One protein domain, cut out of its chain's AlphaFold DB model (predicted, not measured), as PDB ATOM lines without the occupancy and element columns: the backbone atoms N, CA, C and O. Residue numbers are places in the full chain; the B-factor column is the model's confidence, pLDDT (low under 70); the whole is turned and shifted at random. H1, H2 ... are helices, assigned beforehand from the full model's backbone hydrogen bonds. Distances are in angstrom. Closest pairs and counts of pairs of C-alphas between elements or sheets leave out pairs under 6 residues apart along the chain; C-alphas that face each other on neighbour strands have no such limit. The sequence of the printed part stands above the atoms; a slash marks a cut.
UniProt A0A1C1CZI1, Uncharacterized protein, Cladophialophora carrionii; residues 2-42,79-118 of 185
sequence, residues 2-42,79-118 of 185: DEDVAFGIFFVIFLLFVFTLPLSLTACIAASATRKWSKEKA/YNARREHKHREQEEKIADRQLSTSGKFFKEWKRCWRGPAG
ATOM      1  N   ASP A   2      54.168  95.290 146.805       70.01
ATOM      2  CA  ASP A   2      54.104  95.959 145.495       70.01
ATOM      3  C   ASP A   2      52.602  96.085 145.283       70.01
ATOM      4  O   ASP A   2      51.873  95.107 145.470       70.01
ATOM      5  N   GLU A   3      52.124  97.282 144.984       85.41
ATOM      6  CA  GLU A   3      50.699  97.536 144.772       85.41
ATOM      7  C   GLU A   3      50.109  96.521 143.778       85.41
ATOM      8  O   GLU A   3      49.014  96.017 144.003       85.41
ATOM      9  N   ASP A   4      50.895  96.089 142.786       89.68
ATOM     10  CA  ASP A   4      50.568  95.028 141.827       89.68
ATOM     11  C   ASP A   4      50.231  93.667 142.464       89.68
ATOM     12  O   ASP A   4      49.323  92.978 142.000       89.68
ATOM     13  N   VAL A   5      50.908  93.263 143.547       91.35
ATOM     14  CA  VAL A   5      50.582  92.023 144.279       91.35
ATOM     15  C   VAL A   5      49.273  92.195 145.043       91.35
ATOM     16  O   VAL A   5      48.438  91.290 145.037       91.35
ATOM     17  N   ALA A   6      49.055  93.359 145.663       90.27
ATOM     18  CA  ALA A   6      47.795  93.662 146.339       90.27
ATOM     19  C   ALA A   6      46.621  93.713 145.344       90.27
ATOM     20  O   ALA A   6      45.572  93.123 145.611       90.27
ATOM     21  N   PHE A   7      46.812  94.327 144.170       91.15
ATOM     22  CA  PHE A   7      45.853  94.311 143.067       91.15
ATOM     23  C   PHE A   7      45.618  92.890 142.556       91.15
ATOM     24  O   PHE A   7      44.466  92.491 142.417       91.15
ATOM     25  N   GLY A   8      46.665  92.089 142.344       91.96
ATOM     26  CA  GLY A   8      46.544  90.687 141.942       91.96
ATOM     27  C   GLY A   8      45.724  89.857 142.935       91.96
ATOM     28  O   GLY A   8      44.802  89.147 142.533       91.96
ATOM     29  N   ILE A   9      45.986  90.000 144.237       92.93
ATOM     30  CA  ILE A   9      45.203  89.356 145.303       92.93
ATOM     31  C   ILE A   9      43.752  89.850 145.282       92.93
ATOM     32  O   ILE A   9      42.834  89.034 145.353       92.93
ATOM     33  N   PHE A  10      43.522  91.159 145.140       92.33
ATOM     34  CA  PHE A  10      42.177  91.727 145.052       92.33
ATOM     35  C   PHE A  10      41.410  91.200 143.833       92.33
ATOM     36  O   PHE A  10      40.250  90.821 143.970       92.33
ATOM     37  N   PHE A  11      42.050  91.090 142.667       92.78
ATOM     38  CA  PHE A  11      41.457  90.491 141.471       92.78
ATOM     39  C   PHE A  11      41.116  89.015 141.679       92.78
ATOM     40  O   PHE A  11      40.029  88.590 141.296       92.78
ATOM     41  N   VAL A  12      41.985  88.231 142.322       93.87
ATOM     42  CA  VAL A  12      41.689  86.826 142.649       93.87
ATOM     43  C   VAL A  12      40.519  86.725 143.628       93.87
ATOM     44  O   VAL A  12      39.604  85.942 143.387       93.87
ATOM     45  N   ILE A  13      40.494  87.532 144.693       92.66
ATOM     46  CA  ILE A  13      39.374  87.576 145.646       92.66
ATOM     47  C   ILE A  13      38.086  88.010 144.941       92.66
ATOM     48  O   ILE A  13      37.038  87.417 145.179       92.66
ATOM     49  N   PHE A  14      38.150  88.997 144.048       92.71
ATOM     50  CA  PHE A  14      37.007  89.464 143.271       92.71
ATOM     51  C   PHE A  14      36.477  88.374 142.335       92.71
ATOM     52  O   PHE A  14      35.277  88.115 142.321       92.71
ATOM     53  N   LEU A  15      37.351  87.674 141.609       91.78
ATOM     54  CA  LEU A  15      36.961  86.531 140.782       91.78
ATOM     55  C   LEU A  15      36.347  85.419 141.638       91.78
ATOM     56  O   LEU A  15      35.266  84.924 141.318       91.78
ATOM     57  N   LEU A  16      36.976  85.069 142.765       92.39
ATOM     58  CA  LEU A  16      36.416  84.111 143.715       92.39
ATOM     59  C   LEU A  16      35.047  84.569 144.210       92.39
ATOM     60  O   LEU A  16      34.145  83.749 144.281       92.39
ATOM     61  N   PHE A  17      34.841  85.847 144.506       91.98
ATOM     62  CA  PHE A  17      33.552  86.383 144.941       91.98
ATOM     63  C   PHE A  17      32.488  86.279 143.840       91.98
ATOM     64  O   PHE A  17      31.396  85.767 144.086       91.98
ATOM     65  N   VAL A  18      32.826  86.664 142.606       89.80
ATOM     66  CA  VAL A  18      31.941  86.566 141.432       89.80
ATOM     67  C   VAL A  18      31.533  85.121 141.142       89.80
ATOM     68  O   VAL A  18      30.400  84.894 140.725       89.80
ATOM     69  N   PHE A  19      32.396  84.133 141.394       88.47
ATOM     70  CA  PHE A  19      32.044  82.718 141.231       88.47
ATOM     71  C   PHE A  19      31.360  82.115 142.469       88.47
ATOM     72  O   PHE A  19      30.370  81.395 142.344       88.47
ATOM     73  N   THR A  20      31.841  82.401 143.678       87.42
ATOM     74  CA  THR A  20      31.331  81.800 144.924       87.42
ATOM     75  C   THR A  20      29.971  82.345 145.337       87.42
ATOM     76  O   THR A  20      29.184  81.593 145.909       87.42
ATOM     77  N   LEU A  21      29.634  83.599 145.025       87.37
ATOM     78  CA  LEU A  21      28.303  84.144 145.296       87.37
ATOM     79  C   LEU A  21      27.187  83.400 144.546       87.37
ATOM     80  O   LEU A  21      26.296  82.870 145.210       87.37
ATOM     81  N   PRO A  22      27.189  83.294 143.202       85.80
ATOM     82  CA  PRO A  22      26.145  82.562 142.499       85.80
ATOM     83  C   PRO A  22      26.163  81.075 142.863       85.80
ATOM     84  O   PRO A  22      25.097  80.482 143.015       85.80
ATOM     85  N   LEU A  23      27.335  80.468 143.084       86.21
ATOM     86  CA  LEU A  23      27.422  79.076 143.541       86.21
ATOM     87  C   LEU A  23      26.803  78.884 144.937       86.21
ATOM     88  O   LEU A  23      26.045  77.942 145.141       86.21
ATOM     89  N   SER A  24      27.069  79.772 145.895       85.61
ATOM     90  CA  SER A  24      26.497  79.678 147.247       85.61
ATOM     91  C   SER A  24      24.998  79.980 147.262       85.61
ATOM     92  O   SER A  24      24.238  79.259 147.909       85.61
ATOM     93  N   LEU A  25      24.535  80.970 146.493       85.55
ATOM     94  CA  LEU A  25      23.111  81.273 146.333       85.55
ATOM     95  C   LEU A  25      22.356  80.094 145.712       85.55
ATOM     96  O   LEU A  25      21.344  79.649 146.259       85.55
ATOM     97  N   THR A  26      22.867  79.542 144.609       84.89
ATOM     98  CA  THR A  26      22.264  78.366 143.964       84.89
ATOM     99  C   THR A  26      22.330  77.128 144.864       84.89
ATOM    100  O   THR A  26      21.360  76.370 144.902       84.89
ATOM    101  N   ALA A  27      23.379  76.970 145.688       84.15
ATOM    102  CA  ALA A  27      23.476  75.897 146.689       84.15
ATOM    103  C   ALA A  27      22.387  76.019 147.746       84.15
ATOM    104  O   ALA A  27      21.701  75.043 148.041       84.15
ATOM    105  N   CYS A  28      22.213  77.215 148.307       84.83
ATOM    106  CA  CYS A  28      21.214  77.494 149.329       84.83
ATOM    107  C   CYS A  28      19.795  77.266 148.802       84.83
ATOM    108  O   CYS A  28      18.991  76.608 149.468       84.83
ATOM    109  N   ILE A  29      19.495  77.744 147.591       84.26
ATOM    110  CA  ILE A  29      18.191  77.546 146.949       84.26
ATOM    111  C   ILE A  29      17.941  76.050 146.718       84.26
ATOM    112  O   ILE A  29      16.939  75.524 147.213       84.26
ATOM    113  N   ALA A  30      18.871  75.341 146.072       83.27
ATOM    114  CA  ALA A  30      18.741  73.910 145.799       83.27
ATOM    115  C   ALA A  30      18.658  73.071 147.088       83.27
ATOM    116  O   ALA A  30      17.844  72.149 147.185       83.27
ATOM    117  N   ALA A  31      19.432  73.414 148.121       83.65
ATOM    118  CA  ALA A  31      19.384  72.754 149.424       83.65
ATOM    119  C   ALA A  31      18.053  73.007 150.142       83.65
ATOM    120  O   ALA A  31      17.487  72.084 150.728       83.65
ATOM    121  N   SER A  32      17.517  74.230 150.084       83.94
ATOM    122  CA  SER A  32      16.222  74.558 150.683       83.94
ATOM    123  C   SER A  32      15.075  73.793 150.014       83.94
ATOM    124  O   SER A  32      14.228  73.229 150.711       83.94
ATOM    125  N   ALA A  33      15.091  73.688 148.680       82.35
ATOM    126  CA  ALA A  33      14.126  72.916 147.906       82.35
ATOM    127  C   ALA A  33      14.235  71.416 148.219       82.35
ATOM    128  O   ALA A  33      13.232  70.773 148.530       82.35
ATOM    129  N   THR A  34      15.460  70.883 148.257       83.66
ATOM    130  CA  THR A  34      15.718  69.475 148.597       83.66
ATOM    131  C   THR A  34      15.272  69.145 150.023       83.66
ATOM    132  O   THR A  34      14.701  68.083 150.253       83.66
ATOM    133  N   ARG A  35      15.461  70.057 150.988       84.27
ATOM    134  CA  ARG A  35      14.986  69.890 152.376       84.27
ATOM    135  C   ARG A  35      13.465  69.939 152.495       84.27
ATOM    136  O   ARG A  35      12.900  69.211 153.306       84.27
ATOM    137  N   LYS A  36      12.789  70.806 151.736       85.20
ATOM    138  CA  LYS A  36      11.316  70.832 151.695       85.20
ATOM    139  C   LYS A  36      10.780  69.521 151.122       85.20
ATOM    140  O   LYS A  36       9.924  68.903 151.739       85.20
ATOM    141  N   TRP A  37      11.359  69.063 150.014       84.38
ATOM    142  CA  TRP A  37      11.020  67.781 149.403       84.38
ATOM    143  C   TRP A  37      11.291  66.593 150.336       84.38
ATOM    144  O   TRP A  37      10.439  65.723 150.473       84.38
ATOM    145  N   SER A  38      12.428  66.562 151.041       83.79
ATOM    146  CA  SER A  38      12.730  65.461 151.963       83.79
ATOM    147  C   SER A  38      11.780  65.428 153.162       83.79
ATOM    148  O   SER A  38      11.379  64.348 153.592       83.79
ATOM    149  N   LYS A  39      11.372  66.598 153.673       84.01
ATOM    150  CA  LYS A  39      10.328  66.706 154.700       84.01
ATOM    151  C   LYS A  39       8.984  66.196 154.188       84.01
ATOM    152  O   LYS A  39       8.316  65.477 154.923       84.01
ATOM    153  N   GLU A  40       8.608  66.534 152.959       81.36
ATOM    154  CA  GLU A  40       7.357  66.067 152.356       81.36
ATOM    155  C   GLU A  40       7.367  64.551 152.142       81.36
ATOM    156  O   GLU A  40       6.465  63.853 152.595       81.36
ATOM    157  N   LYS A  41       8.465  64.009 151.602       78.86
ATOM    158  CA  LYS A  41       8.678  62.561 151.472       78.86
ATOM    159  C   LYS A  41       8.579  61.842 152.823       78.86
ATOM    160  O   LYS A  41       7.977  60.775 152.900       78.86
ATOM    161  N   ALA A  42       9.128  62.429 153.890       81.78
ATOM    162  CA  ALA A  42       9.045  61.875 155.242       81.78
ATOM    163  C   ALA A  42       7.639  61.981 155.862       81.78
ATOM    164  O   ALA A  42       7.252  61.124 156.652       81.78
ATOM    165  N   TYR A  79      -7.765  70.442 126.227       70.74
ATOM    166  CA  TYR A  79      -7.874  69.379 127.224       70.74
ATOM    167  C   TYR A  79      -6.747  68.355 127.083       70.74
ATOM    168  O   TYR A  79      -6.121  68.028 128.094       70.74
ATOM    169  N   ASN A  80      -6.381  67.966 125.859       74.76
ATOM    170  CA  ASN A  80      -5.237  67.096 125.593       74.76
ATOM    171  C   ASN A  80      -3.928  67.714 126.086       74.76
ATOM    172  O   ASN A  80      -3.192  67.068 126.834       74.76
ATOM    173  N   ALA A  81      -3.667  68.989 125.779       76.53
ATOM    174  CA  ALA A  81      -2.478  69.680 126.279       76.53
ATOM    175  C   ALA A  81      -2.452  69.754 127.817       76.53
ATOM    176  O   ALA A  81      -1.406  69.573 128.448       76.53
ATOM    177  N   ARG A  82      -3.608  69.992 128.451       75.15
ATOM    178  CA  ARG A  82      -3.727  70.028 129.915       75.15
ATOM    179  C   ARG A  82      -3.534  68.648 130.544       75.15
ATOM    180  O   ARG A  82      -2.896  68.551 131.596       75.15
ATOM    181  N   ARG A  83      -4.067  67.593 129.927       76.49
ATOM    182  CA  ARG A  83      -3.925  66.203 130.372       76.49
ATOM    183  C   ARG A  83      -2.483  65.735 130.232       76.49
ATOM    184  O   ARG A  83      -1.945  65.202 131.196       76.49
ATOM    185  N   GLU A  84      -1.833  66.018 129.104       76.39
ATOM    186  CA  GLU A  84      -0.411  65.732 128.887       76.39
ATOM    187  C   GLU A  84       0.457  66.455 129.927       76.39
ATOM    188  O   GLU A  84       1.339  65.851 130.538       76.39
ATOM    189  N   HIS A  85       0.160  67.729 130.213       74.49
ATOM    190  CA  HIS A  85       0.851  68.480 131.261       74.49
ATOM    191  C   HIS A  85       0.662  67.846 132.644       74.49
ATOM    192  O   HIS A  85       1.635  67.649 133.371       74.49
ATOM    193  N   LYS A  86      -0.577  67.487 133.007       76.61
ATOM    194  CA  LYS A  86      -0.885  66.837 134.289       76.61
ATOM    195  C   LYS A  86      -0.188  65.478 134.409       76.61
ATOM    196  O   LYS A  86       0.390  65.192 135.456       76.61
ATOM    197  N   HIS A  87      -0.198  64.678 133.345       76.84
ATOM    198  CA  HIS A  87       0.468  63.378 133.297       76.84
ATOM    199  C   HIS A  87       1.980  63.527 133.486       76.84
ATOM    200  O   HIS A  87       2.567  62.894 134.359       76.84
ATOM    201  N   ARG A  88       2.601  64.458 132.758       75.87
ATOM    202  CA  ARG A  88       4.030  64.751 132.887       75.87
ATOM    203  C   ARG A  88       4.400  65.236 134.289       75.87
ATOM    204  O   ARG A  88       5.416  64.818 134.835       75.87
ATOM    205  N   GLU A  89       3.584  66.092 134.905       77.71
ATOM    206  CA  GLU A  89       3.800  66.515 136.294       77.71
ATOM    207  C   GLU A  89       3.721  65.343 137.282       77.71
ATOM    208  O   GLU A  89       4.482  65.301 138.252       77.71
ATOM    209  N   GLN A  90       2.808  64.394 137.061       76.96
ATOM    210  CA  GLN A  90       2.685  63.189 137.884       76.96
ATOM    211  C   GLN A  90       3.896  62.267 137.710       76.96
ATOM    212  O   GLN A  90       4.505  61.870 138.705       76.96
ATOM    213  N   GLU A  91       4.315  62.002 136.474       77.40
ATOM    214  CA  GLU A  91       5.530  61.234 136.182       77.40
ATOM    215  C   GLU A  91       6.769  61.871 136.822       77.40
ATOM    216  O   GLU A  91       7.575  61.187 137.457       77.40
ATOM    217  N   GLU A  92       6.905  63.198 136.733       78.77
ATOM    218  CA  GLU A  92       8.014  63.922 137.349       78.77
ATOM    219  C   GLU A  92       7.998  63.824 138.881       78.77
ATOM    220  O   GLU A  92       9.067  63.701 139.486       78.77
ATOM    221  N   LYS A  93       6.818  63.826 139.519       76.28
ATOM    222  CA  LYS A  93       6.674  63.613 140.971       76.28
ATOM    223  C   LYS A  93       7.061  62.192 141.382       76.28
ATOM    224  O   LYS A  93       7.754  62.023 142.390       76.28
ATOM    225  N   ILE A  94       6.646  61.182 140.618       76.76
ATOM    226  CA  ILE A  94       6.991  59.774 140.867       76.76
ATOM    227  C   ILE A  94       8.502  59.576 140.712       76.76
ATOM    228  O   ILE A  94       9.150  59.039 141.616       76.76
ATOM    229  N   ALA A  95       9.080  60.091 139.625       78.28
ATOM    230  CA  ALA A  95      10.518  60.071 139.396       78.28
ATOM    231  C   ALA A  95      11.259  60.775 140.541       78.28
ATOM    232  O   ALA A  95      12.156  60.196 141.150       78.28
ATOM    233  N   ASP A  96      10.836  61.986 140.919       78.10
ATOM    234  CA  ASP A  96      11.433  62.725 142.032       78.10
ATOM    235  C   ASP A  96      11.367  61.964 143.352       78.10
ATOM    236  O   ASP A  96      12.288  62.089 144.154       78.10
ATOM    237  N   ARG A  97      10.331  61.156 143.598       72.52
ATOM    238  CA  ARG A  97      10.236  60.325 144.806       72.52
ATOM    239  C   ARG A  97      11.251  59.184 144.806       72.52
ATOM    240  O   ARG A  97      11.776  58.867 145.879       72.52
ATOM    241  N   GLN A  98      11.548  58.598 143.647       77.35
ATOM    242  CA  GLN A  98      12.580  57.563 143.492       77.35
ATOM    243  C   GLN A  98      14.000  58.128 143.616       77.35
ATOM    244  O   GLN A  98      14.928  57.391 143.951       77.35
ATOM    245  N   LEU A  99      14.185  59.436 143.409       76.80
ATOM    246  CA  LEU A  99      15.493  60.063 143.562       76.80
ATOM    247  C   LEU A  99      16.002  59.985 145.014       76.80
ATOM    248  O   LEU A  99      15.269  60.114 146.003       76.80
ATOM    249  N   SER A 100      17.318  59.812 145.131       82.31
ATOM    250  CA  SER A 100      18.052  60.031 146.373       82.31
ATOM    251  C   SER A 100      18.125  61.529 146.699       82.31
ATOM    252  O   SER A 100      17.927  62.391 145.840       82.31
ATOM    253  N   THR A 101      18.453  61.865 147.948       80.55
ATOM    254  CA  THR A 101      18.622  63.262 148.386       80.55
ATOM    255  C   THR A 101      19.681  64.007 147.571       80.55
ATOM    256  O   THR A 101      19.469  65.165 147.214       80.55
ATOM    257  N   SER A 102      20.790  63.346 147.223       80.48
ATOM    258  CA  SER A 102      21.833  63.915 146.362       80.48
ATOM    259  C   SER A 102      21.346  64.096 144.925       80.48
ATOM    260  O   SER A 102      21.558  65.160 144.344       80.48
ATOM    261  N   GLY A 103      20.630  63.112 144.370       83.91
ATOM    262  CA  GLY A 103      20.029  63.211 143.040       83.91
ATOM    263  C   GLY A 103      19.077  64.402 142.934       83.91
ATOM    264  O   GLY A 103      19.152  65.177 141.980       83.91
ATOM    265  N   LYS A 104      18.234  64.605 143.954       83.19
ATOM    266  CA  LYS A 104      17.304  65.739 144.006       83.19
ATOM    267  C   LYS A 104      18.037  67.076 144.124       83.19
ATOM    268  O   LYS A 104      17.685  68.008 143.407       83.19
ATOM    269  N   PHE A 105      19.101  67.150 144.930       81.97
ATOM    270  CA  PHE A 105      19.950  68.343 145.002       81.97
ATOM    271  C   PHE A 105      20.564  68.690 143.644       81.97
ATOM    272  O   PHE A 105      20.465  69.834 143.214       81.97
ATOM    273  N   PHE A 106      21.132  67.717 142.927       85.15
ATOM    274  CA  PHE A 106      21.688  67.958 141.594       85.15
ATOM    275  C   PHE A 106      20.622  68.347 140.563       85.15
ATOM    276  O   PHE A 106      20.910  69.158 139.680       85.15
ATOM    277  N   LYS A 107      19.400  67.808 140.661       83.36
ATOM    278  CA  LYS A 107      18.276  68.195 139.794       83.36
ATOM    279  C   LYS A 107      17.880  69.653 140.031       83.36
ATOM    280  O   LYS A 107      17.835  70.421 139.073       83.36
ATOM    281  N   GLU A 108      17.668  70.056 141.284       83.53
ATOM    282  CA  GLU A 108      17.339  71.450 141.623       83.53
ATOM    283  C   GLU A 108      18.510  72.401 141.340       83.53
ATOM    284  O   GLU A 108      18.303  73.495 140.826       83.53
ATOM    285  N   TRP A 109      19.752  71.972 141.571       83.72
ATOM    286  CA  TRP A 109      20.940  72.733 141.191       83.72
ATOM    287  C   TRP A 109      20.971  72.989 139.684       83.72
ATOM    288  O   TRP A 109      21.055  74.133 139.244       83.72
ATOM    289  N   LYS A 110      20.838  71.939 138.861       82.23
ATOM    290  CA  LYS A 110      20.767  72.086 137.400       82.23
ATOM    291  C   LYS A 110      19.592  72.967 136.982       82.23
ATOM    292  O   LYS A 110      19.753  73.741 136.045       82.23
ATOM    293  N   ARG A 111      18.456  72.891 137.678       80.75
ATOM    294  CA  ARG A 111      17.291  73.755 137.455       80.75
ATOM    295  C   ARG A 111      17.589  75.227 137.749       80.75
ATOM    296  O   ARG A 111      17.153  76.080 136.988       80.75
ATOM    297  N   CYS A 112      18.361  75.544 138.787       79.84
ATOM    298  CA  CYS A 112      18.777  76.924 139.060       79.84
ATOM    299  C   CYS A 112      19.620  77.518 137.919       79.84
ATOM    300  O   CYS A 112      19.476  78.695 137.613       79.84
ATOM    301  N   TRP A 113      20.467  76.708 137.273       80.66
ATOM    302  CA  TRP A 113      21.348  77.164 136.190       80.66
ATOM    303  C   TRP A 113      20.707  77.112 134.796       80.66
ATOM    304  O   TRP A 113      20.965  77.976 133.965       80.66
ATOM    305  N   ARG A 114      19.893  76.088 134.512       77.28
ATOM    306  CA  ARG A 114      19.253  75.879 133.199       77.28
ATOM    307  C   ARG A 114      17.845  76.473 133.111       77.28
ATOM    308  O   ARG A 114      17.290  76.514 132.018       77.28
ATOM    309  N   GLY A 115      17.284  76.926 134.232       71.92
ATOM    310  CA  GLY A 115      15.869  77.257 134.367       71.92
ATOM    311  C   GLY A 115      14.996  76.010 134.585       71.92
ATOM    312  O   GLY A 115      15.498  74.878 134.573       71.92
ATOM    313  N   PRO A 116      13.678  76.187 134.807       68.77
ATOM    314  CA  PRO A 116      12.722  75.082 134.813       68.77
ATOM    315  C   PRO A 116      12.866  74.234 133.539       68.77
ATOM    316  O   PRO A 116      13.048  74.773 132.440       68.77
ATOM    317  N   ALA A 117      12.829  72.907 133.696       62.26
ATOM    318  CA  ALA A 117      12.909  71.982 132.572       62.26
ATOM    319  C   ALA A 117      11.794  72.305 131.567       62.26
ATOM    320  O   ALA A 117      10.649  72.483 131.960       62.26
ATOM    321  N   GLY A 118      12.148  72.429 130.288       61.89
ATOM    322  CA  GLY A 118      11.195  72.734 129.221       61.89
ATOM    323  C   GLY A 118      11.005  74.218 128.899       61.89
ATOM    324  O   GLY A 118      10.436  74.499 127.856       61.89
TER     325      GLY A 118
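Overview. This is residues 2 to 42 and 79 to 118 of the 185 residues of an uncharacterized protein of Cladophialophora carrionii (UniProt A0A1C1CZI1). One very long helix, H1, and a shorter one, H2, come near each other close to their last residues as a wide L, and a third helix, H3, packs steeply across residues 26 to 38 of H1. Residues 2 to 21, of which 3 to 21 belong to H1, stick out as a long arm, and residues 79 to 94 of H2 stick out as a second arm. The printed part has 81 residues with three named helices, H1, H2 and H3 in chain order, and no named strand; its class is all helix. The whole is extended, with a radius of gyration of the C-alphas of 19.3 A and spans of 68 by 31 by 14 A.

Along the chain. H1, residues 3 to 42, begins with C-alpha 3 at (50.699, 97.536, 144.772) and is 55.8 A long from first to last C-alpha. H2, residues 79 to 98, measures 28.7 A. H3, residues 101 to 114, measures 19.8 A and ends with C-alpha 114 at (19.253, 75.879, 133.199).

Arrangement. H1 touches H3 with residues 26 to 38 alone; the closest C-alphas, of Ala 30 and Glu 108, are 5.0 A apart. They run opposite ways at a steep tilt of 56 degrees. H2 is close to H1 but not clearly touching, the closest C-alphas being those of Lys 41 and Arg 97, 7.2 A apart; their lines are about perpendicular, at 78 degrees. H2 is also close to H3 but not clearly touching, with the closest C-alphas, of Asp 96 and Lys 104, at 6.9 A. Each O i to N i+4 pair is within hydrogen-bond range in H2 and H3, and 35 of 36 are in H1.

Size, cuts and confidence. The C-alphas farthest apart, of Asp 2 and Tyr 79, are 69.9 A apart. Residues 43 to 78 are not printed, and C-alphas 42 and 79 are 33.6 A apart across this cut. The link from H2 to H3 is tight. The mean pLDDT of the printed part is 82.1, with residues 116 to 118 under 70.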